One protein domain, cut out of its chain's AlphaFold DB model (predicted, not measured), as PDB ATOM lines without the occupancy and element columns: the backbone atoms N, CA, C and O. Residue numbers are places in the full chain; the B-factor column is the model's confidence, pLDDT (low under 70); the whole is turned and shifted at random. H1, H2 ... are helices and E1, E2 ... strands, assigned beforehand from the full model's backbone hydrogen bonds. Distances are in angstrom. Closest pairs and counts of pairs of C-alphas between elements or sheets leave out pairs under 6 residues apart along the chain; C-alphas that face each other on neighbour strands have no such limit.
ATOM      1  N   LYS A 569     129.070 144.224 159.697       92.50
ATOM      2  CA  LYS A 569     130.458 143.733 159.659       92.50
ATOM      3  C   LYS A 569     131.066 143.995 158.290       92.50
ATOM      4  O   LYS A 569     132.119 144.619 158.219       92.50
ATOM      5  N   GLN A 570     130.391 143.607 157.204       91.19
ATOM      6  CA  GLN A 570     130.933 143.810 155.861       91.19
ATOM      7  C   GLN A 570     131.155 145.294 155.539       91.19
ATOM      8  O   GLN A 570     132.234 145.648 155.080       91.19
ATOM      9  N   ARG A 571     130.198 146.177 155.859       90.38
ATOM     10  CA  ARG A 571     130.365 147.631 155.684       90.38
ATOM     11  C   ARG A 571     131.613 148.146 156.399       90.38
ATOM     12  O   ARG A 571     132.365 148.933 155.832       90.38
ATOM     13  N   ARG A 572     131.842 147.705 157.639       90.56
ATOM     14  CA  ARG A 572     133.022 148.109 158.407       90.56
ATOM     15  C   ARG A 572     134.310 147.547 157.824       90.56
ATOM     16  O   ARG A 572     135.297 148.270 157.748       90.56
ATOM     17  N   ARG A 573     134.301 146.287 157.383       91.50
ATOM     18  CA  ARG A 573     135.436 145.683 156.674       91.50
ATOM     19  C   ARG A 573     135.795 146.478 155.432       91.50
ATOM     20  O   ARG A 573     136.967 146.780 155.240       91.50
ATOM     21  N   ASP A 574     134.799 146.855 154.637       89.81
ATOM     22  CA  ASP A 574     134.991 147.646 153.423       89.81
ATOM     23  C   ASP A 574     135.578 149.028 153.750       89.81
ATOM     24  O   ASP A 574     136.543 149.440 153.107       89.81
ATOM     25  N   ALA A 575     135.074 149.704 154.791       90.19
ATOM     26  CA  ALA A 575     135.596 150.991 155.254       90.19
ATOM     27  C   ALA A 575     137.058 150.906 155.729       90.19
ATOM     28  O   ALA A 575     137.908 151.669 155.266       90.19
ATOM     29  N   VAL A 576     137.377 149.936 156.594       93.19
ATOM     30  CA  VAL A 576     138.746 149.691 157.083       93.19
ATOM     31  C   VAL A 576     139.674 149.326 155.929       93.19
ATOM     32  O   VAL A 576     140.753 149.896 155.798       93.19
ATOM     33  N   LYS A 577     139.254 148.416 155.048       91.75
ATOM     34  CA  LYS A 577     140.031 147.999 153.877       91.75
ATOM     35  C   LYS A 577     140.316 149.177 152.952       91.75
ATOM     36  O   LYS A 577     141.448 149.329 152.504       91.75
ATOM     37  N   HIS A 578     139.310 150.004 152.679       89.62
ATOM     38  CA  HIS A 578     139.461 151.192 151.850       89.62
ATOM     39  C   HIS A 578     140.457 152.178 152.466       89.62
ATOM     40  O   HIS A 578     141.406 152.572 151.789       89.62
ATOM     41  N   TRP A 579     140.300 152.488 153.758       91.94
ATOM     42  CA  TRP A 579     141.206 153.373 154.488       91.94
ATOM     43  C   TRP A 579     142.645 152.858 154.480       91.94
ATOM     44  O   TRP A 579     143.566 153.611 154.163       91.94
ATOM     45  N   VAL A 580     142.858 151.576 154.796       92.00
ATOM     46  CA  VAL A 580     144.202 150.986 154.809       92.00
ATOM     47  C   VAL A 580     144.822 151.072 153.418       92.00
ATOM     48  O   VAL A 580     145.897 151.641 153.282       92.00
ATOM     49  N   ILE A 581     144.130 150.594 152.375       88.12
ATOM     50  CA  ILE A 581     144.660 150.590 151.002       88.12
ATOM     51  C   ILE A 581     145.037 152.001 150.544       88.12
ATOM     52  O   ILE A 581     146.111 152.177 149.983       88.12
ATOM     53  N   GLN A 582     144.202 153.008 150.810       88.69
ATOM     54  CA  GLN A 582     144.481 154.394 150.417       88.69
ATOM     55  C   GLN A 582     145.714 155.002 151.095       88.69
ATOM     56  O   GLN A 582     146.286 155.951 150.564       88.69
ATOM     57  N   ASN A 583     146.124 154.474 152.250       89.12
ATOM     58  CA  ASN A 583     147.263 154.972 153.016       89.12
ATOM     59  C   ASN A 583     148.499 154.053 152.931       89.12
ATOM     60  O   ASN A 583     149.503 154.321 153.588       89.12
ATOM     61  N   LEU A 584     148.468 152.992 152.117       87.38
ATOM     62  CA  LEU A 584     149.632 152.139 151.852       87.38
ATOM     63  C   LEU A 584     150.576 152.741 150.795       87.38
ATOM     64  O   LEU A 584     150.175 153.560 149.960       87.38
ATOM     65  N   SER A 585     151.837 152.288 150.799       81.31
ATOM     66  CA  SER A 585     152.874 152.756 149.862       81.31
ATOM     67  C   SER A 585     152.508 152.458 148.402       81.31
ATOM     68  O   SER A 585     152.789 153.234 147.492       81.31
ATOM     69  N   THR A 586     151.815 151.342 148.177       73.81
ATOM     70  CA  THR A 586     151.406 150.855 146.852       73.81
ATOM     71  C   THR A 586     150.300 151.668 146.173       73.81
ATOM     72  O   THR A 586     150.191 151.610 144.951       73.81
ATOM     73  N   ALA A 587     149.494 152.429 146.917       66.06
ATOM     74  CA  ALA A 587     148.398 153.229 146.359       66.06
ATOM     75  C   ALA A 587     148.770 154.700 146.104       66.06
ATOM     76  O   ALA A 587     148.017 155.418 145.447       66.06
ATOM     77  N   THR A 588     149.902 155.159 146.640       55.75
ATOM     78  CA  THR A 588     150.199 156.589 146.828       55.75
ATOM     79  C   THR A 588     151.317 157.126 145.930       55.75
ATOM     80  O   THR A 588     151.596 158.321 145.979       55.75
ATOM     81  N   SER A 589     151.923 156.295 145.071       56.75
ATOM     82  CA  SER A 589     153.034 156.699 144.197       56.75
ATOM     83  C   SER A 589     152.942 156.109 142.786       56.75
ATOM     84  O   SER A 589     152.611 154.936 142.610       56.75
ATOM     85  N   GLU A 590     153.294 156.914 141.777       56.50
ATOM     86  CA  GLU A 590     153.487 156.483 140.381       56.50
ATOM     87  C   GLU A 590     154.855 155.802 140.155       56.50
ATOM     88  O   GLU A 590     155.122 155.262 139.079       56.50
ATOM     89  N   VAL A 591     155.731 155.814 141.168       60.69
ATOM     90  CA  VAL A 591     157.080 155.245 141.104       60.69
ATOM     91  C   VAL A 591     157.020 153.721 141.237       60.69
ATOM     92  O   VAL A 591     156.563 153.175 142.242       60.69
ATOM     93  N   LEU A 592     157.509 153.021 140.209       61.41
ATOM     94  CA  LEU A 592     157.521 151.553 140.149       61.41
ATOM     95  C   LEU A 592     158.611 150.922 141.031       61.41
ATOM     96  O   LEU A 592     158.450 149.785 141.478       61.41
ATOM     97  N   ASP A 593     159.698 151.651 141.291       72.00
ATOM     98  CA  ASP A 593     160.807 151.175 142.117       72.00
ATOM     99  C   ASP A 593     160.442 151.195 143.609       72.00
ATOM    100  O   ASP A 593     160.009 152.206 144.163       72.00
ATOM    101  N   VAL A 594     160.649 150.054 144.272       74.12
ATOM    102  CA  VAL A 594     160.191 149.789 145.649       74.12
ATOM    103  C   VAL A 594     160.812 150.742 146.670       74.12
ATOM    104  O   VAL A 594     160.123 151.246 147.550       74.12
ATOM    105  N   GLU A 595     162.114 150.987 146.562       79.50
ATOM    106  CA  GLU A 595     162.859 151.800 147.522       79.50
ATOM    107  C   GLU A 595     162.471 153.295 147.504       79.50
ATOM    108  O   GLU A 595     162.081 153.798 148.559       79.50
ATOM    109  N   PRO A 596     162.513 154.015 146.364       78.88
ATOM    110  CA  PRO A 596     162.076 155.412 146.316       78.88
ATOM    111  C   PRO A 596     160.590 155.571 146.661       78.88
ATOM    112  O   PRO A 596     160.233 156.523 147.345       78.88
ATOM    113  N   ARG A 597     159.737 154.604 146.298       84.31
ATOM    114  CA  ARG A 597     158.324 154.604 146.703       84.31
ATOM    115  C   ARG A 597     158.146 154.582 148.221       84.31
ATOM    116  O   ARG A 597     157.339 155.341 148.749       84.31
ATOM    117  N   ILE A 598     158.861 153.698 148.919       82.81
ATOM    118  CA  ILE A 598     158.773 153.592 150.382       82.81
ATOM    119  C   ILE A 598     159.332 154.851 151.042       82.81
ATOM    120  O   ILE A 598     158.739 155.336 151.995       82.81
ATOM    121  N   LEU A 599     160.429 155.408 150.523       81.31
ATOM    122  CA  LEU A 599     160.997 156.659 151.028       81.31
ATOM    123  C   LEU A 599     160.015 157.833 150.908       81.31
ATOM    124  O   LEU A 599     159.793 158.538 151.891       81.31
ATOM    125  N   ASP A 600     159.396 158.016 149.740       81.88
ATOM    126  CA  ASP A 600     158.391 159.064 149.525       81.88
ATOM    127  C   ASP A 600     157.176 158.874 150.442       81.88
ATOM    128  O   ASP A 600     156.685 159.831 151.039       81.88
ATOM    129  N   TRP A 601     156.723 157.628 150.600       86.50
ATOM    130  CA  TRP A 601     155.615 157.280 151.485       86.50
ATOM    131  C   TRP A 601     155.932 157.532 152.967       86.50
ATOM    132  O   TRP A 601     155.106 158.110 153.671       86.50
ATOM    133  N   CYS A 602     157.130 157.168 153.439       83.19
ATOM    134  CA  CYS A 602     157.576 157.420 154.814       83.19
ATOM    135  C   CYS A 602     157.676 158.917 155.139       83.19
ATOM    136  O   CYS A 602     157.416 159.312 156.272       83.19
ATOM    137  N   ASN A 603     158.027 159.747 154.152       82.25
ATOM    138  CA  ASN A 603     158.072 161.206 154.295       82.25
ATOM    139  C   ASN A 603     156.682 161.866 154.211       82.25
ATOM    140  O   ASN A 603     156.554 163.073 154.432       82.25
ATOM    141  N   GLY A 604     155.649 161.103 153.852       84.19
ATOM    142  CA  GLY A 604     154.271 161.562 153.756       84.19
ATOM    143  C   GLY A 604     153.492 161.461 155.071       84.19
ATOM    144  O   GLY A 604     153.987 161.039 156.112       84.19
ATOM    145  N   VAL A 605     152.214 161.841 155.022       85.81
ATOM    146  CA  VAL A 605     151.294 161.791 156.179       85.81
ATOM    147  C   VAL A 605     150.626 160.423 156.366       85.81
ATOM    148  O   VAL A 605     149.910 160.199 157.340       85.81
ATOM    149  N   GLN A 606     150.798 159.510 155.413       89.25
ATOM    150  CA  GLN A 606     150.053 158.257 155.338       89.25
ATOM    151  C   GLN A 606     150.422 157.245 156.437       89.25
ATOM    152  O   GLN A 606     149.492 156.679 157.016       89.25
ATOM    153  N   PRO A 607     151.701 157.051 156.822       90.19
ATOM    154  CA  PRO A 607     152.042 156.201 157.964       90.19
ATOM    155  C   PRO A 607     151.373 156.661 159.265       90.19
ATOM    156  O   PRO A 607     150.814 155.847 159.999       90.19
ATOM    157  N   ALA A 608     151.326 157.977 159.507       88.69
ATOM    158  CA  ALA A 608     150.633 158.542 160.664       88.69
ATOM    159  C   ALA A 608     149.121 158.250 160.628       88.69
ATOM    160  O   ALA A 608     148.528 157.914 161.649       88.69
ATOM    161  N   ARG A 609     148.487 158.296 159.447       91.62
ATOM    162  CA  ARG A 609     147.072 157.911 159.274       91.62
ATOM    163  C   ARG A 609     146.814 156.423 159.528       91.62
ATOM    164  O   ARG A 609     145.728 156.071 159.993       91.62
ATOM    165  N   LEU A 610     147.780 155.549 159.241       93.44
ATOM    166  CA  LEU A 610     147.702 154.127 159.595       93.44
ATOM    167  C   LEU A 610     147.867 153.905 161.104       93.44
ATOM    168  O   LEU A 610     147.130 153.101 161.668       93.44
ATOM    169  N   ALA A 611     148.762 154.650 161.760       92.38
ATOM    170  CA  ALA A 611     148.914 154.627 163.217       92.38
ATOM    171  C   ALA A 611     147.636 155.086 163.933       92.38
ATOM    172  O   ALA A 611     147.169 154.426 164.857       92.38
ATOM    173  N   LEU A 612     147.002 156.156 163.441       92.19
ATOM    174  CA  LEU A 612     145.713 156.620 163.956       92.19
ATOM    175  C   LEU A 612     144.630 155.535 163.881       92.19
ATOM    176  O   LEU A 612     143.876 155.375 164.841       92.19
ATOM    177  N   LEU A 613     144.563 154.787 162.771       94.12
ATOM    178  CA  LEU A 613     143.631 153.666 162.633       94.12
ATOM    179  C   LEU A 613     143.968 152.523 163.595       94.12
ATOM    180  O   LEU A 613     143.060 151.976 164.212       94.12
ATOM    181  N   GLU A 614     145.244 152.151 163.722       94.31
ATOM    182  CA  GLU A 614     145.677 151.114 164.665       94.31
ATOM    183  C   GLU A 614     145.217 151.456 166.087       94.31
ATOM    184  O   GLU A 614     144.548 150.643 166.722       94.31
ATOM    185  N   THR A 615     145.458 152.690 166.536       92.25
ATOM    186  CA  THR A 615     145.082 153.134 167.882       92.25
ATOM    187  C   THR A 615     143.561 153.145 168.069       92.25
ATOM    188  O   THR A 615     143.057 152.730 169.117       92.25
ATOM    189  N   LEU A 616     142.801 153.555 167.048       91.19
ATOM    190  CA  LEU A 616     141.337 153.479 167.069       91.19
ATOM    191  C   LEU A 616     140.845 152.027 167.205       91.19
ATOM    192  O   LEU A 616     139.953 151.747 168.002       91.19
ATOM    193  N   LEU A 617     141.423 151.088 166.453       91.38
ATOM    194  CA  LEU A 617     141.048 149.671 166.537       91.38
ATOM    195  C   LEU A 617     141.456 149.044 167.877       91.38
ATOM    196  O   LEU A 617     140.731 148.197 168.397       91.38
ATOM    197  N   THR A 618     142.581 149.467 168.452       90.31
ATOM    198  CA  THR A 618     143.041 149.030 169.776       90.31
ATOM    199  C   THR A 618     142.087 149.495 170.870       90.31
ATOM    200  O   THR A 618     141.567 148.667 171.615       90.31
ATOM    201  N   THR A 619     141.769 150.791 170.913       87.50
ATOM    202  CA  THR A 619     140.815 151.346 171.890       87.50
ATOM    203  C   THR A 619     139.426 150.713 171.761       87.50
ATOM    204  O   THR A 619     138.810 150.359 172.766       87.50
ATOM    205  N   ALA A 620     138.945 150.491 170.534       83.81
ATOM    206  CA  ALA A 620     137.640 149.879 170.284       83.81
ATOM    207  C   ALA A 620     137.546 148.392 170.677       83.81
ATOM    208  O   ALA A 620     136.438 147.882 170.843       83.81
ATOM    209  N   ALA A 621     138.674 147.690 170.831       80.12
ATOM    210  CA  ALA A 621     138.695 146.279 171.213       80.12
ATOM    211  C   ALA A 621     138.503 146.047 172.725       80.12
ATOM    212  O   ALA A 621     138.142 144.940 173.128       80.12
ATOM    213  N   GLU A 622     138.749 147.060 173.562       71.12
ATOM    214  CA  GLU A 622     138.853 146.912 175.024       71.12
ATOM    215  C   GLU A 622     137.607 147.381 175.797       71.12
ATOM    216  O   GLU A 622     137.450 147.045 176.974       71.12
ATOM    217  N   ALA A 623     136.703 148.133 175.160       68.12
ATOM    218  CA  ALA A 623     135.582 148.805 175.818       68.12
ATOM    219  C   ALA A 623     134.282 148.778 174.988       68.12
ATOM    220  O   ALA A 623     134.206 148.171 173.918       68.12
ATOM    221  N   ASP A 624     133.229 149.437 175.490       80.62
ATOM    222  CA  ASP A 624     132.071 149.763 174.653       80.62
ATOM    223  C   ASP A 624     132.541 150.632 173.468       80.62
ATOM    224  O   ASP A 624     133.233 151.628 173.698       80.62
ATOM    225  N   PRO A 625     132.197 150.291 172.213       81.00
ATOM    226  CA  PRO A 625     132.821 150.925 171.056       81.00
ATOM    227  C   PRO A 625     132.591 152.431 170.965       81.00
ATOM    228  O   PRO A 625     133.441 153.163 170.467       81.00
ATOM    229  N   TRP A 626     131.445 152.910 171.443       84.38
ATOM    230  CA  TRP A 626     131.126 154.333 171.405       84.38
ATOM    231  C   TRP A 626     131.926 155.100 172.442       84.38
ATOM    232  O   TRP A 626     132.455 156.171 172.145       84.38
ATOM    233  N   GLN A 627     132.080 154.511 173.625       85.06
ATOM    234  CA  GLN A 627     132.937 155.069 174.656       85.06
ATOM    235  C   GLN A 627     134.407 155.079 174.220       85.06
ATOM    236  O   GLN A 627     135.081 156.092 174.391       85.06
ATOM    237  N   ALA A 628     134.865 154.010 173.567       86.75
ATOM    238  CA  ALA A 628     136.217 153.909 173.028       86.75
ATOM    239  C   ALA A 628     136.531 154.999 171.993       86.75
ATOM    240  O   ALA A 628     137.606 155.589 172.034       86.75
ATOM    241  N   VAL A 629     135.590 155.316 171.094       89.94
ATOM    242  CA  VAL A 629     135.763 156.401 170.111       89.94
ATOM    243  C   VAL A 629     135.904 157.759 170.806       89.94
ATOM    244  O   VAL A 629     136.767 158.551 170.428       89.94
ATOM    245  N   LEU A 630     135.099 158.038 171.836       90.81
ATOM    246  CA  LEU A 630     135.216 159.284 172.604       90.81
ATOM    247  C   LEU A 630     136.551 159.362 173.355       90.81
ATOM    248  O   LEU A 630     137.198 160.408 173.343       90.81
ATOM    249  N   ASP A 631     136.975 158.257 173.968       90.19
ATOM    250  CA  ASP A 631     138.251 158.158 174.678       90.19
ATOM    251  C   ASP A 631     139.440 158.342 173.716       90.19
ATOM    252  O   ASP A 631     140.383 159.063 174.038       90.19
ATOM    253  N   TYR A 632     139.369 157.764 172.512       91.50
ATOM    254  CA  TYR A 632     140.360 157.923 171.444       91.50
ATOM    255  C   TYR A 632     140.528 159.388 171.021       91.50
ATOM    256  O   TYR A 632     141.648 159.901 170.964       91.50
ATOM    257  N   VAL A 633     139.418 160.084 170.765       91.69
ATOM    258  CA  VAL A 633     139.440 161.496 170.359       91.69
ATOM    259  C   VAL A 633     139.948 162.390 171.493       91.69
ATOM    260  O   VAL A 633     140.761 163.286 171.256       91.69
ATOM    261  N   GLU A 634     139.527 162.125 172.731       92.06
ATOM    262  CA  GLU A 634     140.004 162.858 173.904       92.06
ATOM    263  C   GLU A 634     141.510 162.659 174.129       92.06
ATOM    264  O   GLU A 634     142.228 163.626 174.389       92.06
ATOM    265  N   ALA A 635     142.006 161.425 174.000       90.94
ATOM    266  CA  ALA A 635     143.428 161.120 174.120       90.94
ATOM    267  C   ALA A 635     144.249 161.887 173.076       90.94
ATOM    268  O   ALA A 635     145.258 162.505 173.415       90.94
ATOM    269  N   ALA A 636     143.776 161.930 171.832       89.31
ATOM    270  CA  ALA A 636     144.456 162.653 170.770       89.31
ATOM    271  C   ALA A 636     144.470 164.178 171.002       89.31
ATOM    272  O   ALA A 636     145.493 164.831 170.786       89.31
ATOM    273  N   ALA A 637     143.378 164.750 171.522       89.44
ATOM    274  CA  ALA A 637     143.345 166.156 171.927       89.44
ATOM    275  C   ALA A 637     144.325 166.457 173.074       89.44
ATOM    276  O   ALA A 637     144.993 167.492 173.051       89.44
ATOM    277  N   ARG A 638     144.456 165.548 174.053       91.56
ATOM    278  CA  ARG A 638     145.430 165.674 175.153       91.56
ATOM    279  C   ARG A 638     146.868 165.659 174.646       91.56
ATOM    280  O   ARG A 638     147.661 166.480 175.101       91.56
ATOM    281  N   THR A 639     147.196 164.782 173.697       88.56
ATOM    282  CA  THR A 639     148.529 164.746 173.072       88.56
ATOM    283  C   THR A 639     148.847 166.062 172.363       88.56
ATOM    284  O   THR A 639     149.894 166.652 172.615       88.56
ATOM    285  N   LEU A 640     147.914 166.588 171.567       85.06
ATOM    286  CA  LEU A 640     148.102 167.870 170.883       85.06
ATOM    287  C   LEU A 640     148.286 169.041 171.866       85.06
ATOM    288  O   LEU A 640     149.120 169.920 171.650       85.06
ATOM    289  N   ALA A 641     147.514 169.065 172.956       86.69
ATOM    290  CA  ALA A 641     147.636 170.091 173.991       86.69
ATOM    291  C   ALA A 641     149.012 170.052 174.679       86.69
ATOM    292  O   ALA A 641     149.619 171.101 174.902       86.69
ATOM    293  N   LEU A 642     149.532 168.849 174.953       88.19
ATOM    294  CA  LEU A 642     150.876 168.648 175.500       88.19
ATOM    295  C   LEU A 642     151.965 169.169 174.549       88.19
ATOM    296  O   LEU A 642     152.862 169.879 175.000       88.19
ATOM    297  N   GLU A 643     151.867 168.866 173.251       84.56
ATOM    298  CA  GLU A 643     152.824 169.315 172.223       84.56
ATOM    299  C   GLU A 643     152.806 170.833 172.002       84.56
ATOM    300  O   GLU A 643     153.838 171.443 171.730       84.56
ATOM    301  N   THR A 644     151.636 171.457 172.132       82.81
ATOM    302  CA  THR A 644     151.451 172.904 171.922       82.81
ATOM    303  C   THR A 644     151.549 173.732 173.202       82.81
ATOM    304  O   THR A 644     151.436 174.957 173.140       82.81
ATOM    305  N   HIS A 645     151.774 173.087 174.353       83.69
ATOM    306  CA  HIS A 645     151.755 173.710 175.680       83.69
ATOM    307  C   HIS A 645     150.486 174.546 175.944       83.69
ATOM    308  O   HIS A 645     150.546 175.597 176.585       83.69
ATOM    309  N   ALA A 646     149.343 174.096 175.423       83.38
ATOM    310  CA  ALA A 646     148.058 174.775 175.542       83.38
ATOM    311  C   ALA A 646     147.195 174.153 176.651       83.38
ATOM    312  O   ALA A 646     147.217 172.940 176.865       83.38
ATOM    313  N   ASP A 647     146.387 174.977 177.320       85.69
ATOM    314  CA  ASP A 647     145.398 174.495 178.286       85.69
ATOM    315  C   ASP A 647     144.197 173.883 177.549       85.69
ATOM    316  O   ASP A 647     143.507 174.561 176.785       85.69
ATOM    317  N   LEU A 648     143.946 172.591 177.776       90.19
ATOM    318  CA  LEU A 648     142.816 171.852 177.209       90.19
ATOM    319  C   LEU A 648     141.703 171.696 178.250       90.19
ATOM    320  O   LEU A 648     141.882 171.060 179.289       90.19
ATOM    321  N   GLU A 649     140.526 172.218 177.923       92.38
ATOM    322  CA  GLU A 649     139.288 171.991 178.666       92.38
ATOM    323  C   GLU A 649     138.483 170.869 178.002       92.38
ATOM    324  O   GLU A 649     138.287 170.881 176.785       92.38
ATOM    325  N   ILE A 650     138.002 169.907 178.794       93.06
ATOM    326  CA  ILE A 650     137.182 168.785 178.317       93.06
ATOM    327  C   ILE A 650     135.893 168.719 179.135       93.06
ATOM    328  O   ILE A 650     135.936 168.637 180.363       93.06
ATOM    329  N   GLU A 651     134.750 168.691 178.454       94.25
ATOM    330  CA  GLU A 651     133.431 168.442 179.039       94.25
ATOM    331  C   GLU A 651     132.816 167.201 178.384       94.25
ATOM    332  O   GLU A 651     132.713 167.119 177.161       94.25
ATOM    333  N   ARG A 652     132.382 166.230 179.196       93.25
ATOM    334  CA  ARG A 652     131.600 165.077 178.730       93.25
ATOM    335  C   ARG A 652     130.139 165.258 179.096       93.25
ATOM    336  O   ARG A 652     129.824 165.585 180.241       93.25
ATOM    337  N   ARG A 653     129.246 164.969 178.154       90.19
ATOM    338  CA  ARG A 653     127.801 164.980 178.384       90.19
ATOM    339  C   ARG A 653     127.160 163.733 177.799       90.19
ATOM    340  O   ARG A 653     127.388 163.396 176.643       90.19
ATOM    341  N   ASN A 654     126.323 163.099 178.612       86.94
ATOM    342  CA  ASN A 654     125.481 161.977 178.223       86.94
ATOM    343  C   ASN A 654     124.027 162.411 178.383       86.94
ATOM    344  O   ASN A 654     123.587 162.676 179.504       86.94
ATOM    345  N   ASP A 655     123.298 162.511 177.280       81.62
ATOM    346  CA  ASP A 655     121.882 162.862 177.279       81.62
ATOM    347  C   ASP A 655     121.106 162.001 176.271       81.62
ATOM    348  O   ASP A 655     121.625 161.024 175.737       81.62
ATOM    349  N   ALA A 656     119.832 162.328 176.044       71.25
ATOM    350  CA  ALA A 656     118.984 161.579 175.119       71.25
ATOM    351  C   ALA A 656     119.468 161.635 173.656       71.25
ATOM    352  O   ALA A 656     119.081 160.777 172.871       71.25
ATOM    353  N   SER A 657     120.286 162.627 173.285       69.25
ATOM    354  CA  SER A 657     120.844 162.763 171.935       69.25
ATOM    355  C   SER A 657     122.088 161.899 171.707       69.25
ATOM    356  O   SER A 657     122.453 161.643 170.559       69.25
ATOM    357  N   GLY A 658     122.720 161.416 172.781       84.44
ATOM    358  CA  GLY A 658     123.889 160.554 172.708       84.44
ATOM    359  C   GLY A 658     124.958 160.854 173.751       84.44
ATOM    360  O   GLY A 658     124.745 161.543 174.752       84.44
ATOM    361  N   HIS A 659     126.141 160.312 173.485       89.50
ATOM    362  CA  HIS A 659     127.357 160.546 174.248       89.50
ATOM    363  C   HIS A 659     128.202 161.589 173.524       89.50
ATOM    364  O   HIS A 659     128.518 161.425 172.346       89.50
ATOM    365  N   SER A 660     128.576 162.661 174.215       92.19
ATOM    366  CA  SER A 660     129.328 163.764 173.625       92.19
ATOM    367  C   SER A 660     130.552 164.147 174.441       92.19
ATOM    368  O   SER A 660     130.548 164.090 175.676       92.19
ATOM    369  N   VAL A 661     131.602 164.553 173.729       94.00
ATOM    370  CA  VAL A 661     132.809 165.150 174.296       94.00
ATOM    371  C   VAL A 661     133.066 166.487 173.609       94.00
ATOM    372  O   VAL A 661     133.192 166.562 172.386       94.00
ATOM    373  N   ALA A 662     133.103 167.554 174.400       92.19
ATOM    374  CA  ALA A 662     133.484 168.889 173.972       92.19
ATOM    375  C   ALA A 662     134.905 169.168 174.453       92.19
ATOM    376  O   ALA A 662     135.206 169.027 175.637       92.19
ATOM    377  N   MET A 663     135.778 169.553 173.530       92.94
ATOM    378  CA  MET A 663     137.182 169.849 173.791       92.94
ATOM    379  C   MET A 663     137.463 171.275 173.340       92.94
ATOM    380  O   MET A 663     137.119 171.640 172.211       92.94
ATOM    381  N   ARG A 664     138.082 172.082 174.201       89.12
ATOM    382  CA  ARG A 664     138.391 173.486 173.919       89.12
ATOM    383  C   ARG A 664     139.853 173.796 174.233       89.12
ATOM    384  O   ARG A 664     140.293 173.544 175.352       89.12
ATOM    385  N   LEU A 665     140.577 174.362 173.265       85.06
ATOM    386  CA  LEU A 665     141.931 174.914 173.437       85.06
ATOM    387  C   LEU A 665     141.907 176.422 173.153       85.06
ATOM    388  O   LEU A 665     142.013 176.834 171.988       85.06
ATOM    389  N   PRO A 666     141.788 177.265 174.190       75.50
ATOM    390  CA  PRO A 666     141.731 178.711 174.034       75.50
ATOM    391  C   PRO A 666     142.978 179.266 173.326       75.50
ATOM    392  O   PRO A 666     144.106 178.930 173.674       75.50
ATOM    393  N   GLY A 667     142.786 180.166 172.355       67.81
ATOM    394  CA  GLY A 667     143.884 180.917 171.728       67.81
ATOM    395  C   GLY A 667     144.626 180.215 170.582       67.81
ATOM    396  O   GLY A 667     145.631 180.747 170.115       67.81
ATOM    397  N   SER A 668     144.136 179.072 170.089       66.19
ATOM    398  CA  SER A 668     144.734 178.331 168.966       66.19
ATOM    399  C   SER A 668     143.706 177.983 167.879       66.19
ATOM    400  O   SER A 668     142.506 177.932 168.138       66.19
ATOM    401  N   THR A 669     144.163 177.713 166.649       68.88
ATOM    402  CA  THR A 669     143.341 177.096 165.588       68.88
ATOM    403  C   THR A 669     143.257 175.578 165.796       68.88
ATOM    404  O   THR A 669     143.736 174.797 164.972       68.88
ATOM    405  N   PHE A 670     142.679 175.174 166.925       75.62
ATOM    406  CA  PHE A 670     142.585 173.796 167.416       75.62
ATOM    407  C   PHE A 670     141.899 172.846 166.429       75.62
ATOM    408  O   PHE A 670     142.338 171.716 166.218       75.62
ATOM    409  N   SER A 671     140.844 173.325 165.765       76.56
ATOM    410  CA  SER A 671     140.011 172.486 164.902       76.56
ATOM    411  C   SER A 671     140.781 171.828 163.759       76.56
ATOM    412  O   SER A 671     140.569 170.649 163.490       76.56
ATOM    413  N   ASN A 672     141.710 172.540 163.113       78.44
ATOM    414  CA  ASN A 672     142.439 172.012 161.955       78.44
ATOM    415  C   ASN A 672     143.401 170.878 162.334       78.44
ATOM    416  O   ASN A 672     143.566 169.934 161.564       78.44
ATOM    417  N   ALA A 673     143.996 170.942 163.526       80.56
ATOM    418  CA  ALA A 673     144.950 169.943 163.996       80.56
ATOM    419  C   ALA A 673     144.291 168.578 164.272       80.56
ATOM    420  O   ALA A 673     144.917 167.542 164.070       80.56
ATOM    421  N   LEU A 674     143.001 168.560 164.630       84.12
ATOM    422  CA  LEU A 674     142.217 167.325 164.760       84.12
ATOM    423  C   LEU A 674     141.736 166.748 163.416       84.12
ATOM    424  O   LEU A 674     141.094 165.702 163.405       84.12
ATOM    425  N   GLY A 675     142.024 167.396 162.279       85.50
ATOM    426  CA  GLY A 675     141.599 166.965 160.937       85.50
ATOM    427  C   GLY A 675     141.784 165.467 160.659       85.50
ATOM    428  O   GLY A 675     140.789 164.796 160.403       85.50
ATOM    429  N   PRO A 676     143.002 164.909 160.788       86.94
ATOM    430  CA  PRO A 676     143.250 163.489 160.517       86.94
ATOM    431  C   PRO A 676     142.461 162.518 161.410       86.94
ATOM    432  O   PRO A 676     142.100 161.432 160.965       86.94
ATOM    433  N   ILE A 677     142.190 162.904 162.660       88.62
ATOM    434  CA  ILE A 677     141.406 162.106 163.617       88.62
ATOM    435  C   ILE A 677     139.931 162.122 163.225       88.62
ATOM    436  O   ILE A 677     139.286 161.076 163.232       88.62
ATOM    437  N   VAL A 678     139.416 163.293 162.836       87.62
ATOM    438  CA  VAL A 678     138.055 163.428 162.303       87.62
ATOM    439  C   VAL A 678     137.891 162.569 161.052       87.62
ATOM    440  O   VAL A 678     136.961 161.773 161.002       87.62
ATOM    441  N   ASP A 679     138.829 162.641 160.103       87.62
ATOM    442  CA  ASP A 679     138.797 161.831 158.879       87.62
ATOM    443  C   ASP A 679     138.742 160.322 159.193       87.62
ATOM    444  O   ASP A 679     137.973 159.584 158.571       87.62
ATOM    445  N   ALA A 680     139.539 159.861 160.166       88.31
ATOM    446  CA  ALA A 680     139.585 158.457 160.575       88.31
ATOM    447  C   ALA A 680     138.279 158.012 161.253       88.31
ATOM    448  O   ALA A 680     137.725 156.965 160.912       88.31
ATOM    449  N   VAL A 681     137.755 158.814 162.183       89.06
ATOM    450  CA  VAL A 681     136.484 158.524 162.859       89.06
ATOM    451  C   VAL A 681     135.329 158.530 161.857       89.06
ATOM    452  O   VAL A 681     134.563 157.570 161.820       89.06
ATOM    453  N   ASP A 682     135.225 159.537 160.992       88.12
ATOM    454  CA  ASP A 682     134.143 159.625 160.004       88.12
ATOM    455  C   ASP A 682     134.185 158.463 159.009       88.12
ATOM    456  O   ASP A 682     133.146 157.892 158.677       88.12
ATOM    457  N   SER A 683     135.384 158.050 158.592       86.81
ATOM    458  CA  SER A 683     135.545 156.947 157.642       86.81
ATOM    459  C   SER A 683     135.202 155.583 158.247       86.81
ATOM    460  O   SER A 683     134.611 154.747 157.565       86.81
ATOM    461  N   ILE A 684     135.575 155.329 159.507       88.94
ATOM    462  CA  ILE A 684     135.480 153.993 160.127       88.94
ATOM    463  C   ILE A 684     134.222 153.826 160.989       88.94
ATOM    464  O   ILE A 684     133.591 152.763 160.982       88.94
ATOM    465  N   VAL A 685     133.865 154.864 161.745       84.12
ATOM    466  CA  VAL A 685     132.720 154.881 162.665       84.12
ATOM    467  C   VAL A 685     131.455 155.267 161.901       84.12
ATOM    468  O   VAL A 685     130.458 154.548 161.972       84.12
ATOM    469  N   GLY A 686     131.504 156.375 161.154       79.31
ATOM    470  CA  GLY A 686     130.447 156.829 160.242       79.31
ATOM    471  C   GLY A 686     129.115 157.251 160.880       79.31
ATOM    472  O   GLY A 686     128.187 157.571 160.143       79.31
ATOM    473  N   THR A 687     128.995 157.232 162.213       81.44
ATOM    474  CA  THR A 687     127.765 157.577 162.957       81.44
ATOM    475  C   THR A 687     127.904 158.817 163.845       81.44
ATOM    476  O   THR A 687     126.921 159.240 164.447       81.44
ATOM    477  N   GLY A 688     129.102 159.397 163.959       84.19
ATOM    478  CA  GLY A 688     129.351 160.584 164.776       84.19
ATOM    479  C   GLY A 688     128.959 161.885 164.079       84.19
ATOM    480  O   GLY A 688     129.002 161.989 162.856       84.19
ATOM    481  N   SER A 689     128.602 162.897 164.869       88.81
ATOM    482  CA  SER A 689     128.423 164.270 164.392       88.81
ATOM    483  C   SER A 689     129.447 165.195 165.039       88.81
ATOM    484  O   SER A 689     129.707 165.111 166.240       88.81
ATOM    485  N   TRP A 690     130.025 166.080 164.229       90.00
ATOM    486  CA  TRP A 690     131.049 167.024 164.659       90.00
ATOM    487  C   TRP A 690     130.523 168.455 164.599       90.00
ATOM    488  O   TRP A 690     130.054 168.905 163.554       90.00
ATOM    489  N   ALA A 691     130.673 169.207 165.687       89.38
ATOM    490  CA  ALA A 691     130.556 170.661 165.678       89.38
ATOM    491  C   ALA A 691     131.945 171.275 165.877       89.38
ATOM    492  O   ALA A 691     132.665 170.921 166.811       89.38
ATOM    493  N   ARG A 692     132.343 172.178 164.976       88.31
ATOM    494  CA  ARG A 692     133.701 172.736 164.931       88.31
ATOM    495  C   ARG A 692     133.661 174.260 164.953       88.31
ATOM    496  O   ARG A 692     133.059 174.886 164.086       88.31
ATOM    497  N   MET A 693     134.353 174.840 165.924       84.75
ATOM    498  CA  MET A 693     134.699 176.259 166.017       84.75
ATOM    499  C   MET A 693     136.228 176.393 166.013       84.75
ATOM    500  O   MET A 693     136.932 175.389 166.051       84.75
ATOM    501  N   ALA A 694     136.768 177.612 165.936       82.19
ATOM    502  CA  ALA A 694     138.220 177.807 165.841       82.19
ATOM    503  C   ALA A 694     138.988 177.169 167.019       82.19
ATOM    504  O   ALA A 694     140.001 176.509 166.790       82.19
ATOM    505  N   ASP A 695     138.464 177.314 168.239       85.38
ATOM    506  CA  ASP A 695     139.061 176.874 169.504       85.38
ATOM    507  C   ASP A 695     138.314 175.708 170.176       85.38
ATOM    508  O   ASP A 695     138.750 175.246 171.226       85.38
ATOM    509  N   MET A 696     137.211 175.216 169.597       87.62
ATOM    510  CA  MET A 696     136.370 174.161 170.177       87.62
ATOM    511  C   MET A 696     135.987 173.104 169.141       87.62
ATOM    512  O   MET A 696     135.578 173.427 168.025       87.62
ATOM    513  N   VAL A 697     136.054 171.836 169.538       90.56
ATOM    514  CA  VAL A 697     135.535 170.699 168.773       90.56
ATOM    515  C   VAL A 697     134.628 169.873 169.674       90.56
ATOM    516  O   VAL A 697     135.011 169.517 170.786       90.56
ATOM    517  N   VAL A 698     133.428 169.568 169.190       91.81
ATOM    518  CA  VAL A 698     132.467 168.696 169.868       91.81
ATOM    519  C   VAL A 698     132.199 167.494 168.981       91.81
ATOM    520  O   VAL A 698     131.823 167.667 167.823       91.81
ATOM    521  N   LEU A 699     132.384 166.298 169.529       93.12
ATOM    522  CA  LEU A 699     131.951 165.044 168.921       93.12
ATOM    523  C   LEU A 699     130.744 164.522 169.690       93.12
ATOM    524  O   LEU A 699     130.822 164.377 170.909       93.12
ATOM    525  N   THR A 700     129.675 164.183 168.976       91.50
ATOM    526  CA  THR A 700     128.504 163.494 169.524       91.50
ATOM    527  C   THR A 700     128.305 162.166 168.802       91.50
ATOM    528  O   THR A 700     128.096 162.145 167.588       91.50
ATOM    529  N   ILE A 701     128.347 161.065 169.552       89.81
ATOM    530  CA  ILE A 701     128.012 159.716 169.090       89.81
ATOM    531  C   ILE A 701     126.586 159.391 169.558       89.81
ATOM    532  O   ILE A 701     126.328 159.435 170.765       89.81
ATOM    533  N   PRO A 702     125.650 159.058 168.652       88.69
ATOM    534  CA  PRO A 702     124.278 158.749 169.031       88.69
ATOM    535  C   PRO A 702     124.231 157.512 169.933       88.69
ATOM    536  O   PRO A 702     124.957 156.539 169.722       88.69
ATOM    537  N   SER A 703     123.351 157.535 170.932       84.12
ATOM    538  CA  SER A 703     123.075 156.387 171.799       84.12
ATOM    539  C   SER A 703     121.717 155.795 171.457       84.12
ATOM    540  O   SER A 703     120.759 156.533 171.235       84.12
ATOM    541  N   ALA A 704     121.606 154.472 171.455       82.56
ATOM    542  CA  ALA A 704     120.318 153.835 171.245       82.56
ATOM    543  C   ALA A 704     119.441 153.916 172.513       82.56
ATOM    544  O   ALA A 704     119.962 153.753 173.623       82.56
ATOM    545  N   PRO A 705     118.118 154.123 172.383       78.88
ATOM    546  CA  PRO A 705     117.229 154.215 173.534       78.88
ATOM    547  C   PRO A 705     117.127 152.868 174.275       78.88
ATOM    548  O   PRO A 705     117.102 151.808 173.637       78.88
ATOM    549  N   PRO A 706     117.021 152.867 175.620       82.31
ATOM    550  CA  PRO A 706     116.792 151.643 176.376       82.31
ATOM    551  C   PRO A 706     115.438 151.039 175.989       82.31
ATOM    552  O   PRO A 706     114.415 151.721 175.961       82.31
ATOM    553  N   THR A 707     115.423 149.742 175.693       86.00
ATOM    554  CA  THR A 707     114.243 149.062 175.149       86.00
ATOM    555  C   THR A 707     114.209 147.596 175.559       86.00
ATOM    556  O   THR A 707     115.251 146.955 175.709       86.00
ATOM    557  N   THR A 708     113.002 147.063 175.730       87.44
ATOM    558  CA  THR A 708     112.727 145.630 175.923       87.44
ATOM    559  C   THR A 708     112.170 144.972 174.659       87.44
ATOM    560  O   THR A 708     111.885 143.775 174.667       87.44
ATOM    561  N   ASP A 709     112.005 145.736 173.574       90.75
ATOM    562  CA  ASP A 709     111.516 145.217 172.301       90.75
ATOM    563  C   ASP A 709     112.594 144.349 171.623       90.75
ATOM    564  O   ASP A 709     113.696 144.846 171.366       90.75
ATOM    565  N   PRO A 710     112.304 143.075 171.305       90.69
ATOM    566  CA  PRO A 710     113.313 142.138 170.819       90.69
ATOM    567  C   PRO A 710     113.879 142.509 169.442       90.69
ATOM    568  O   PRO A 710     115.034 142.191 169.166       90.69
ATOM    569  N   LEU A 711     113.102 143.178 168.578       92.56
ATOM    570  CA  LEU A 711     113.582 143.590 167.255       92.56
ATOM    571  C   LEU A 711     114.484 144.818 167.348       92.56
ATOM    572  O   LEU A 711     115.470 144.919 166.620       92.56
ATOM    573  N   VAL A 712     114.169 145.739 168.262       93.06
ATOM    574  CA  VAL A 712     115.042 146.889 168.523       93.06
ATOM    575  C   VAL A 712     116.358 146.411 169.142       93.06
ATOM    576  O   VAL A 712     117.434 146.799 168.686       93.06
ATOM    577  N   GLN A 713     116.283 145.521 170.139       92.00
ATOM    578  CA  GLN A 713     117.459 144.970 170.814       92.00
ATOM    579  C   GLN A 713     118.406 144.247 169.852       92.00
ATOM    580  O   GLN A 713     119.609 144.492 169.909       92.00
ATOM    581  N   CYS A 714     117.894 143.397 168.953       92.56
ATOM    582  CA  CYS A 714     118.765 142.648 168.048       92.56
ATOM    583  C   CYS A 714     119.505 143.550 167.046       92.56
ATOM    584  O   CYS A 714     120.665 143.291 166.736       92.56
ATOM    585  N   GLY A 715     118.877 144.641 166.589       93.06
ATOM    586  CA  GLY A 715     119.532 145.638 165.741       93.06
ATOM    587  C   GLY A 715     120.671 146.361 166.460       93.06
ATOM    588  O   GLY A 715     121.784 146.425 165.942       93.06
ATOM    589  N   ILE A 716     120.420 146.853 167.678       90.50
ATOM    590  CA  ILE A 716     121.431 147.554 168.489       90.50
ATOM    591  C   ILE A 716     122.606 146.621 168.822       90.50
ATOM    592  O   ILE A 716     123.770 147.008 168.704       90.50
ATOM    593  N   GLU A 717     122.314 145.378 169.203       89.88
ATOM    594  CA  GLU A 717     123.336 144.386 169.533       89.88
ATOM    595  C   GLU A 717     124.181 143.998 168.308       89.88
ATOM    596  O   GLU A 717     125.401 143.868 168.419       89.88
ATOM    597  N   ALA A 718     123.578 143.910 167.119       92.62
ATOM    598  CA  ALA A 718     124.314 143.672 165.879       92.62
ATOM    599  C   ALA A 718     125.319 144.796 165.564       92.62
ATOM    600  O   ALA A 718     126.438 144.514 165.124       92.62
ATOM    601  N   VAL A 719     124.975 146.061 165.842       90.56
ATOM    602  CA  VAL A 719     125.907 147.193 165.691       90.56
ATOM    603  C   VAL A 719     127.094 147.062 166.654       90.56
ATOM    604  O   VAL A 719     128.241 147.282 166.252       90.56
ATOM    605  N   ARG A 720     126.849 146.646 167.904       87.56
ATOM    606  CA  ARG A 720     127.914 146.379 168.886       87.56
ATOM    607  C   ARG A 720     128.812 145.224 168.436       87.56
ATOM    608  O   ARG A 720     130.031 145.360 168.426       87.56
ATOM    609  N   ARG A 721     128.238 144.108 167.982       89.12
ATOM    610  CA  ARG A 721     129.004 142.940 167.511       89.12
ATOM    611  C   ARG A 721     129.776 143.183 166.224       89.12
ATOM    612  O   ARG A 721     130.771 142.503 165.983       89.12
ATOM    613  N   ALA A 722     129.372 144.155 165.407       89.75
ATOM    614  CA  ALA A 722     130.175 144.581 164.268       89.75
ATOM    615  C   ALA A 722     131.532 145.174 164.697       89.75
ATOM    616  O   ALA A 722     132.474 145.167 163.910       89.75
ATOM    617  N   TRP A 723     131.659 145.697 165.926       86.56
ATOM    618  CA  TRP A 723     132.937 146.186 166.478       86.56
ATOM    619  C   TRP A 723     133.797 145.060 167.042       86.56
ATOM    620  O   TRP A 723     135.013 145.169 167.072       86.56
ATOM    621  N   GLN A 724     133.165 143.953 167.413       88.06
ATOM    622  CA  GLN A 724     133.815 142.763 167.954       88.06
ATOM    623  C   GLN A 724     134.173 141.748 166.858       88.06
ATOM    624  O   GLN A 724     134.404 140.575 167.146       88.06
ATOM    625  N   ASP A 725     134.176 142.165 165.587       90.81
ATOM    626  CA  ASP A 725     134.558 141.300 164.476       90.81
ATOM    627  C   ASP A 725     136.030 140.877 164.624       90.81
ATOM    628  O   ASP A 725     136.911 141.739 164.565       90.81
ATOM    629  N   PRO A 726     136.336 139.570 164.767       91.31
ATOM    630  CA  PRO A 726     137.711 139.102 164.938       91.31
ATOM    631  C   PRO A 726     138.658 139.539 163.816       91.31
ATOM    632  O   PRO A 726     139.851 139.696 164.056       91.31
ATOM    633  N   TRP A 727     138.138 139.779 162.608       93.06
ATOM    634  CA  TRP A 727     138.937 140.281 161.490       93.06
ATOM    635  C   TRP A 727     139.543 141.667 161.765       93.06
ATOM    636  O   TRP A 727     140.651 141.948 161.318       93.06
ATOM    637  N   LEU A 728     138.875 142.523 162.548       92.62
ATOM    638  CA  LEU A 728     139.424 143.831 162.924       92.62
ATOM    639  C   LEU A 728     140.680 143.688 163.790       92.62
ATOM    640  O   LEU A 728     141.623 144.457 163.619       92.62
ATOM    641  N   ASN A 729     140.727 142.665 164.649       91.75
ATOM    642  CA  ASN A 729     141.921 142.350 165.435       91.75
ATOM    643  C   ASN A 729     143.064 141.864 164.535       91.75
ATOM    644  O   ASN A 729     144.194 142.305 164.708       91.75
ATOM    645  N   GLU A 730     142.775 141.025 163.532       93.19
ATOM    646  CA  GLU A 730     143.786 140.578 162.560       93.19
ATOM    647  C   GLU A 730     144.388 141.763 161.781       93.19
ATOM    648  O   GLU A 730     145.604 141.829 161.587       93.19
ATOM    649  N   VAL A 731     143.555 142.724 161.358       94.69
ATOM    650  CA  VAL A 731     144.017 143.943 160.671       94.69
ATOM    651  C   VAL A 731     144.833 144.833 161.603       94.69
ATOM    652  O   VAL A 731     145.904 145.284 161.207       94.69
ATOM    653  N   ARG A 732     144.372 145.054 162.840       94.50
ATOM    654  CA  ARG A 732     145.112 145.800 163.871       94.50
ATOM    655  C   ARG A 732     146.489 145.190 164.121       94.50
ATOM    656  O   ARG A 732     147.480 145.913 164.153       94.50
ATOM    657  N   ASP A 733     146.574 143.871 164.264       94.00
ATOM    658  CA  ASP A 733     147.845 143.180 164.490       94.00
ATOM    659  C   ASP A 733     148.786 143.349 163.282       94.00
ATOM    660  O   ASP A 733     149.978 143.606 163.454       94.00
ATOM    661  N   GLY A 734     148.251 143.307 162.056       94.88
ATOM    662  CA  GLY A 734     149.026 143.583 160.845       94.88
ATOM    663  C   GLY A 734     149.472 145.040 160.692       94.88
ATOM    664  O   GLY A 734     150.588 145.287 160.236       94.88
ATOM    665  N   LEU A 735     148.646 146.004 161.105       95.56
ATOM    666  CA  LEU A 735     149.038 147.413 161.183       95.56
ATOM    667  C   LEU A 735     150.169 147.601 162.199       95.56
ATOM    668  O   LEU A 735     151.165 148.241 161.883       95.56
ATOM    669  N   ASN A 736     150.063 146.978 163.373       94.50
ATOM    670  CA  ASN A 736     151.106 147.001 164.398       94.50
ATOM    671  C   ASN A 736     152.439 146.417 163.910       94.50
ATOM    672  O   ASN A 736     153.500 146.967 164.203       94.50
ATOM    673  N   GLU A 737     152.415 145.312 163.163       94.19
ATOM    674  CA  GLU A 737     153.617 144.743 162.539       94.19
ATOM    675  C   GLU A 737     154.259 145.714 161.537       94.19
ATOM    676  O   GLU A 737     155.479 145.891 161.554       94.19
ATOM    677  N   LEU A 738     153.448 146.370 160.698       93.25
ATOM    678  CA  LEU A 738     153.921 147.358 159.726       93.25
ATOM    679  C   LEU A 738     154.518 148.597 160.409       93.25
ATOM    680  O   LEU A 738     155.602 149.036 160.030       93.25
ATOM    681  N   LEU A 739     153.851 149.134 161.432       91.56
ATOM    682  CA  LEU A 739     154.310 150.309 162.180       91.56
ATOM    683  C   LEU A 739     155.613 150.026 162.941       91.56
ATOM    684  O   LEU A 739     156.550 150.813 162.869       91.56
ATOM    685  N   ARG A 740     155.758 148.847 163.557       90.69
ATOM    686  CA  ARG A 740     157.031 148.450 164.190       90.69
ATOM    687  C   ARG A 740     158.182 148.307 163.196       90.69
ATOM    688  O   ARG A 740     159.328 148.561 163.557       90.69
ATOM    689  N   ALA A 741     157.908 147.883 161.960       88.38
ATOM    690  CA  ALA A 741     158.933 147.824 160.916       88.38
ATOM    691  C   ALA A 741     159.425 149.229 160.506       88.38
ATOM    692  O   ALA A 741     160.579 149.380 160.090       88.38
ATOM    693  N   LEU A 742     158.575 150.252 160.659       83.69
ATOM    694  CA  LEU A 742     158.922 151.656 160.435       83.69
ATOM    695  C   LEU A 742     159.772 152.237 161.573       83.69
ATOM    696  O   LEU A 742     160.784 152.876 161.292       83.69
ATOM    697  N   ASP A 743     159.426 151.945 162.830       77.44
ATOM    698  CA  ASP A 743     160.098 152.499 164.020       77.44
ATOM    699  C   ASP A 743     161.558 152.036 164.210       77.44
ATOM    700  O   ASP A 743     162.299 152.618 164.995       77.44
ATOM    701  N   GLY A 744     162.026 151.022 163.473       60.62
ATOM    702  CA  GLY A 744     163.419 150.544 163.522       60.62
ATOM    703  C   GLY A 744     164.485 151.510 162.965       60.62
ATOM    704  O   GLY A 744     165.638 151.105 162.816       60.62
ATOM    705  N   ALA A 745     164.117 152.748 162.612       51.50
ATOM    706  CA  ALA A 745     165.019 153.785 162.114       51.50
ATOM    707  C   ALA A 745     165.546 154.647 163.274       51.50
ATOM    708  O   ALA A 745     164.901 155.602 163.694       51.50
ATOM    709  N   ASP A 746     166.747 154.338 163.761       45.84
ATOM    710  CA  ASP A 746     167.392 155.060 164.873       45.84
ATOM    711  C   ASP A 746     167.868 156.490 164.508       45.84
ATOM    712  O   ASP A 746     168.478 157.169 165.328       45.84
ATOM    713  N   ASP A 747     167.607 156.982 163.289       51.28
ATOM    714  CA  ASP A 747     167.898 158.367 162.906       51.28
ATOM    715  C   ASP A 747     167.088 158.771 161.657       51.28
ATOM    716  O   ASP A 747     167.249 158.185 160.580       51.28
ATOM    717  N   GLN A 748     166.232 159.795 161.767       51.72
ATOM    718  CA  GLN A 748     165.370 160.320 160.682       51.72
ATOM    719  C   GLN A 748     166.159 160.936 159.504       51.72
ATOM    720  O   GLN A 748     165.579 161.495 158.575       51.72
ATOM    721  N   THR A 749     167.491 160.846 159.522       50.38
ATOM    722  CA  THR A 749     168.398 161.467 158.552       50.38
ATOM    723  C   THR A 749     169.142 160.471 157.653       50.38
ATOM    724  O   THR A 749     169.853 160.891 156.737       50.38
ATOM    725  N   THR A 750     168.952 159.158 157.837       57.53
ATOM    726  CA  THR A 750     169.654 158.120 157.058       57.53
ATOM    727  C   THR A 750     168.722 157.194 156.283       57.53
ATOM    728  O   THR A 750     167.718 156.711 156.792       57.53
ATOM    729  N   ARG A 751     169.106 156.912 155.029       65.75
ATOM    730  CA  ARG A 751     168.489 155.910 154.144       65.75
ATOM    731  C   ARG A 751     168.276 154.585 154.909       65.75
ATOM    732  O   ARG A 751     169.258 154.074 155.454       65.75
ATOM    733  N   PRO A 752     167.056 154.014 154.930       69.50
ATOM    734  CA  PRO A 752     166.773 152.792 155.671       69.50
ATOM    735  C   PRO A 752     167.624 151.632 155.126       69.50
ATOM    736  O   PRO A 752     167.752 151.484 153.905       69.50
ATOM    737  N   PRO A 753     168.225 150.794 155.991       78.88
ATOM    738  CA  PRO A 753     168.986 149.630 155.556       78.88
ATOM    739  C   PRO A 753     168.136 148.685 154.697       78.88
ATOM    740  O   PRO A 753     166.937 148.527 154.925       78.88
ATOM    741  N   ALA A 754     168.766 147.958 153.769       78.44
ATOM    742  CA  ALA A 754     168.072 147.001 152.898       78.44
ATOM    743  C   ALA A 754     167.240 145.953 153.672       78.44
ATOM    744  O   ALA A 754     166.183 145.536 153.206       78.44
ATOM    745  N   ALA A 755     167.686 145.559 154.872       82.56
ATOM    746  CA  ALA A 755     166.947 144.651 155.749       82.56
ATOM    747  C   ALA A 755     165.641 145.267 156.284       82.56
ATOM    748  O   ALA A 755     164.634 144.570 156.379       82.56
ATOM    749  N   GLN A 756     165.641 146.569 156.590       82.88
ATOM    750  CA  GLN A 756     164.455 147.290 157.049       82.88
ATOM    751  C   GLN A 756     163.462 147.501 155.901       82.88
ATOM    752  O   GLN A 756     162.277 147.230 156.064       82.88
ATOM    753  N   LEU A 757     163.944 147.881 154.711       84.06
ATOM    754  CA  LEU A 757     163.111 147.958 153.502       84.06
ATOM    755  C   LEU A 757     162.428 146.615 153.203       84.06
ATOM    756  O   LEU A 757     161.230 146.575 152.930       84.06
ATOM    757  N   ALA A 758     163.165 145.505 153.308       84.88
ATOM    758  CA  ALA A 758     162.604 144.167 153.137       84.88
ATOM    759  C   ALA A 758     161.544 143.831 154.204       84.88
ATOM    760  O   ALA A 758     160.520 143.233 153.871       84.88
ATOM    761  N   ALA A 759     161.758 144.237 155.460       89.00
ATOM    762  CA  ALA A 759     160.793 144.044 156.543       89.00
ATOM    763  C   ALA A 759     159.494 144.839 156.319       89.00
ATOM    764  O   ALA A 759     158.413 144.282 156.491       89.00
ATOM    765  N   ILE A 760     159.589 146.097 155.866       88.50
ATOM    766  CA  ILE A 760     158.427 146.944 155.541       88.50
ATOM    767  C   ILE A 760     157.607 146.318 154.408       88.50
ATOM    768  O   ILE A 760     156.397 146.157 154.543       88.50
ATOM    769  N   VAL A 761     158.259 145.897 153.317       86.31
ATOM    770  CA  VAL A 761     157.579 145.242 152.183       86.31
ATOM    771  C   VAL A 761     156.892 143.947 152.618       86.31
ATOM    772  O   VAL A 761     155.760 143.681 152.213       86.31
ATOM    773  N   ALA A 762     157.557 143.138 153.448       88.56
ATOM    774  CA  ALA A 762     156.986 141.896 153.957       88.56
ATOM    775  C   ALA A 762     155.762 142.151 154.853       88.56
ATOM    776  O   ALA A 762     154.751 141.463 154.706       88.56
ATOM    777  N   ALA A 763     155.825 143.152 155.738       92.00
ATOM    778  CA  ALA A 763     154.714 143.534 156.603       92.00
ATOM    779  C   ALA A 763     153.533 144.127 155.810       92.00
ATOM    780  O   ALA A 763     152.387 143.749 156.054       92.00
ATOM    781  N   GLU A 764     153.794 144.981 154.809       90.88
ATOM    782  CA  GLU A 764     152.763 145.509 153.902       90.88
ATOM    783  C   GLU A 764     152.067 144.370 153.143       90.88
ATOM    784  O   GLU A 764     150.836 144.325 153.081       90.88
ATOM    785  N   GLN A 765     152.828 143.405 152.619       86.88
ATOM    786  CA  GLN A 765     152.265 142.254 151.915       86.88
ATOM    787  C   GLN A 765     151.429 141.362 152.847       86.88
ATOM    788  O   GLN A 765     150.322 140.969 152.479       86.88
ATOM    789  N   ALA A 766     151.906 141.095 154.067       90.00
ATOM    790  CA  ALA A 766     151.155 140.332 155.062       90.00
ATOM    791  C   ALA A 766     149.840 141.031 155.453       90.00
ATOM    792  O   ALA A 766     148.803 140.380 155.585       90.00
ATOM    793  N   LEU A 767     149.856 142.360 155.597       91.75
ATOM    794  CA  LEU A 767     148.654 143.158 155.831       91.75
ATOM    795  C   LEU A 767     147.685 143.080 154.639       91.75
ATOM    796  O   LEU A 767     146.499 142.820 154.834       91.75
ATOM    797  N   LEU A 768     148.175 143.218 153.403       88.12
ATOM    798  CA  LEU A 768     147.358 143.061 152.193       88.12
ATOM    799  C   LEU A 768     146.723 141.669 152.088       88.12
ATOM    800  O   LEU A 768     145.574 141.553 151.659       88.12
ATOM    801  N   ASP A 769     147.429 140.618 152.495       86.25
ATOM    802  CA  ASP A 769     146.895 139.256 152.479       86.25
ATOM    803  C   ASP A 769     145.792 139.067 153.533       86.25
ATOM    804  O   ASP A 769     144.743 138.495 153.216       86.25
ATOM    805  N   ARG A 770     145.940 139.649 154.732       91.00
ATOM    806  CA  ARG A 770     144.871 139.719 155.754       91.00
ATOM    807  C   ARG A 770     143.635 140.491 155.260       91.00
ATOM    808  O   ARG A 770     142.505 140.126 155.582       91.00
ATOM    809  N   LEU A 771     143.819 141.513 154.417       87.62
ATOM    810  CA  LEU A 771     142.718 142.255 153.777       87.62
ATOM    811  C   LEU A 771     142.024 141.482 152.630       87.62
ATOM    812  O   LEU A 771     140.921 141.862 152.215       87.62
ATOM    813  N   ARG A 772     142.663 140.441 152.076       79.06
ATOM    814  CA  ARG A 772     142.165 139.627 150.942       79.06
ATOM    815  C   ARG A 772     141.531 138.305 151.372       79.06
ATOM    816  O   ARG A 772     140.573 137.851 150.747       79.06
ATOM    817  N   LEU A 773     142.074 137.659 152.401       55.78
ATOM    818  CA  LEU A 773     141.617 136.364 152.903       55.78
ATOM    819  C   LEU A 773     140.246 136.502 153.586       55.78
ATOM    820  O   LEU A 773     140.207 136.626 154.804       55.78
TER     821      LEU A 773
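Overview. This is residues 569 to 773 of the 795 residues of the protein "Putative dsRNA-specific ribonuclease" of Nocardia cyriacigeorgica (strain GUH-2) (UniProt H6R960). A bundle of four helices, H1, H3, H8 and H9, joins a second part in which one small antiparallel sheet has the long helix H4 over one face. H3 runs through the middle and touches H1, H4, H6 and H8, while H7 and H2 lie far out at opposite ends. The 205 printed residues hold nine named helices and four strands, in the order H1 H2 H3 H4 E1 E2 H5 H6 E3 E4 H7 H8 H9; the sheet's order is E1 E2 E4 E3 and the class is mixed. The whole is compact, with a radius of gyration of the C-alphas of 18.9 A and spans of 58 by 46 by 27 A.

Arrangement. H1, residues 569 to 583, H3, 606 to 622, H8, 726 to 743, and H9, 754 to 772, form an up-and-down bundle, each running against the one before it. H1 touches H3 with residues 580 to 583 alone, at a shallow tilt of 28 degrees; the closest C-alphas, of Asn 583 and Gln 606, are 4.9 A apart. H2, residues 594 to 602, touches no helix. H3, the hub, touches H8 at a steep tilt of 43 degrees, closest at C-alphas 614 and 732, 5.4 A. H4, residues 625 to 644, touches H3 with residues 626 to 632 alone, closest at C-alphas 628 and 620, 5.1 A. H4 is on the sheet, in two layers, 9.7 A high, along and over E2, residues 658 to 664. E1, residues 649 to 655, makes a hairpin with E2, N 651 and O 662 being 2.9 A apart. H5, residues 670 to 673, and H6, 675 to 684, only graze the sheet. E2, these helices and E3, residues 689 to 692, form a split strand-helix-strand unit, right-handed in its crossover, with E4, residues 696 to 701, between the two strands. Between the antiparallel neighbours E2 and E4, N 661 and O 699 are within hydrogen-bond range at 2.9 A; in the hairpin of E3 and E4, N 691 and O 698 are within hydrogen-bond range at 2.9 A. H6 touches H1, closest at C-alphas 684 and 575, 5.7 A. H7, residues 710 to 721, touches no helix. H8 and H9 form a helical hairpin at 13 degrees, closest at C-alphas 738 and 763, 5.0 A. Every O i to N i+4 pair is within hydrogen-bond range in H1, H2, H4, H6, H7, H8 and H9; in H3 12 of 13 are, and H5 is too short for such a pair.

Along the chain. H1 begins at C-alpha 569 (130.458, 143.733, 159.659). H3 is 25.3 A long, H4 28.8 A, H8 26.1 A; H9, 27.0 A, ends at C-alpha 772 (142.165, 139.627, 150.942).

Size, cuts and confidence. The C-alphas farthest apart, of Asp 709 and Thr 750, are 61.5 A apart. The printed part has no cut and no long link. Mean pLDDT of the printed part is 84.8; residues under 70 include 587 to 592 and 744 to 752.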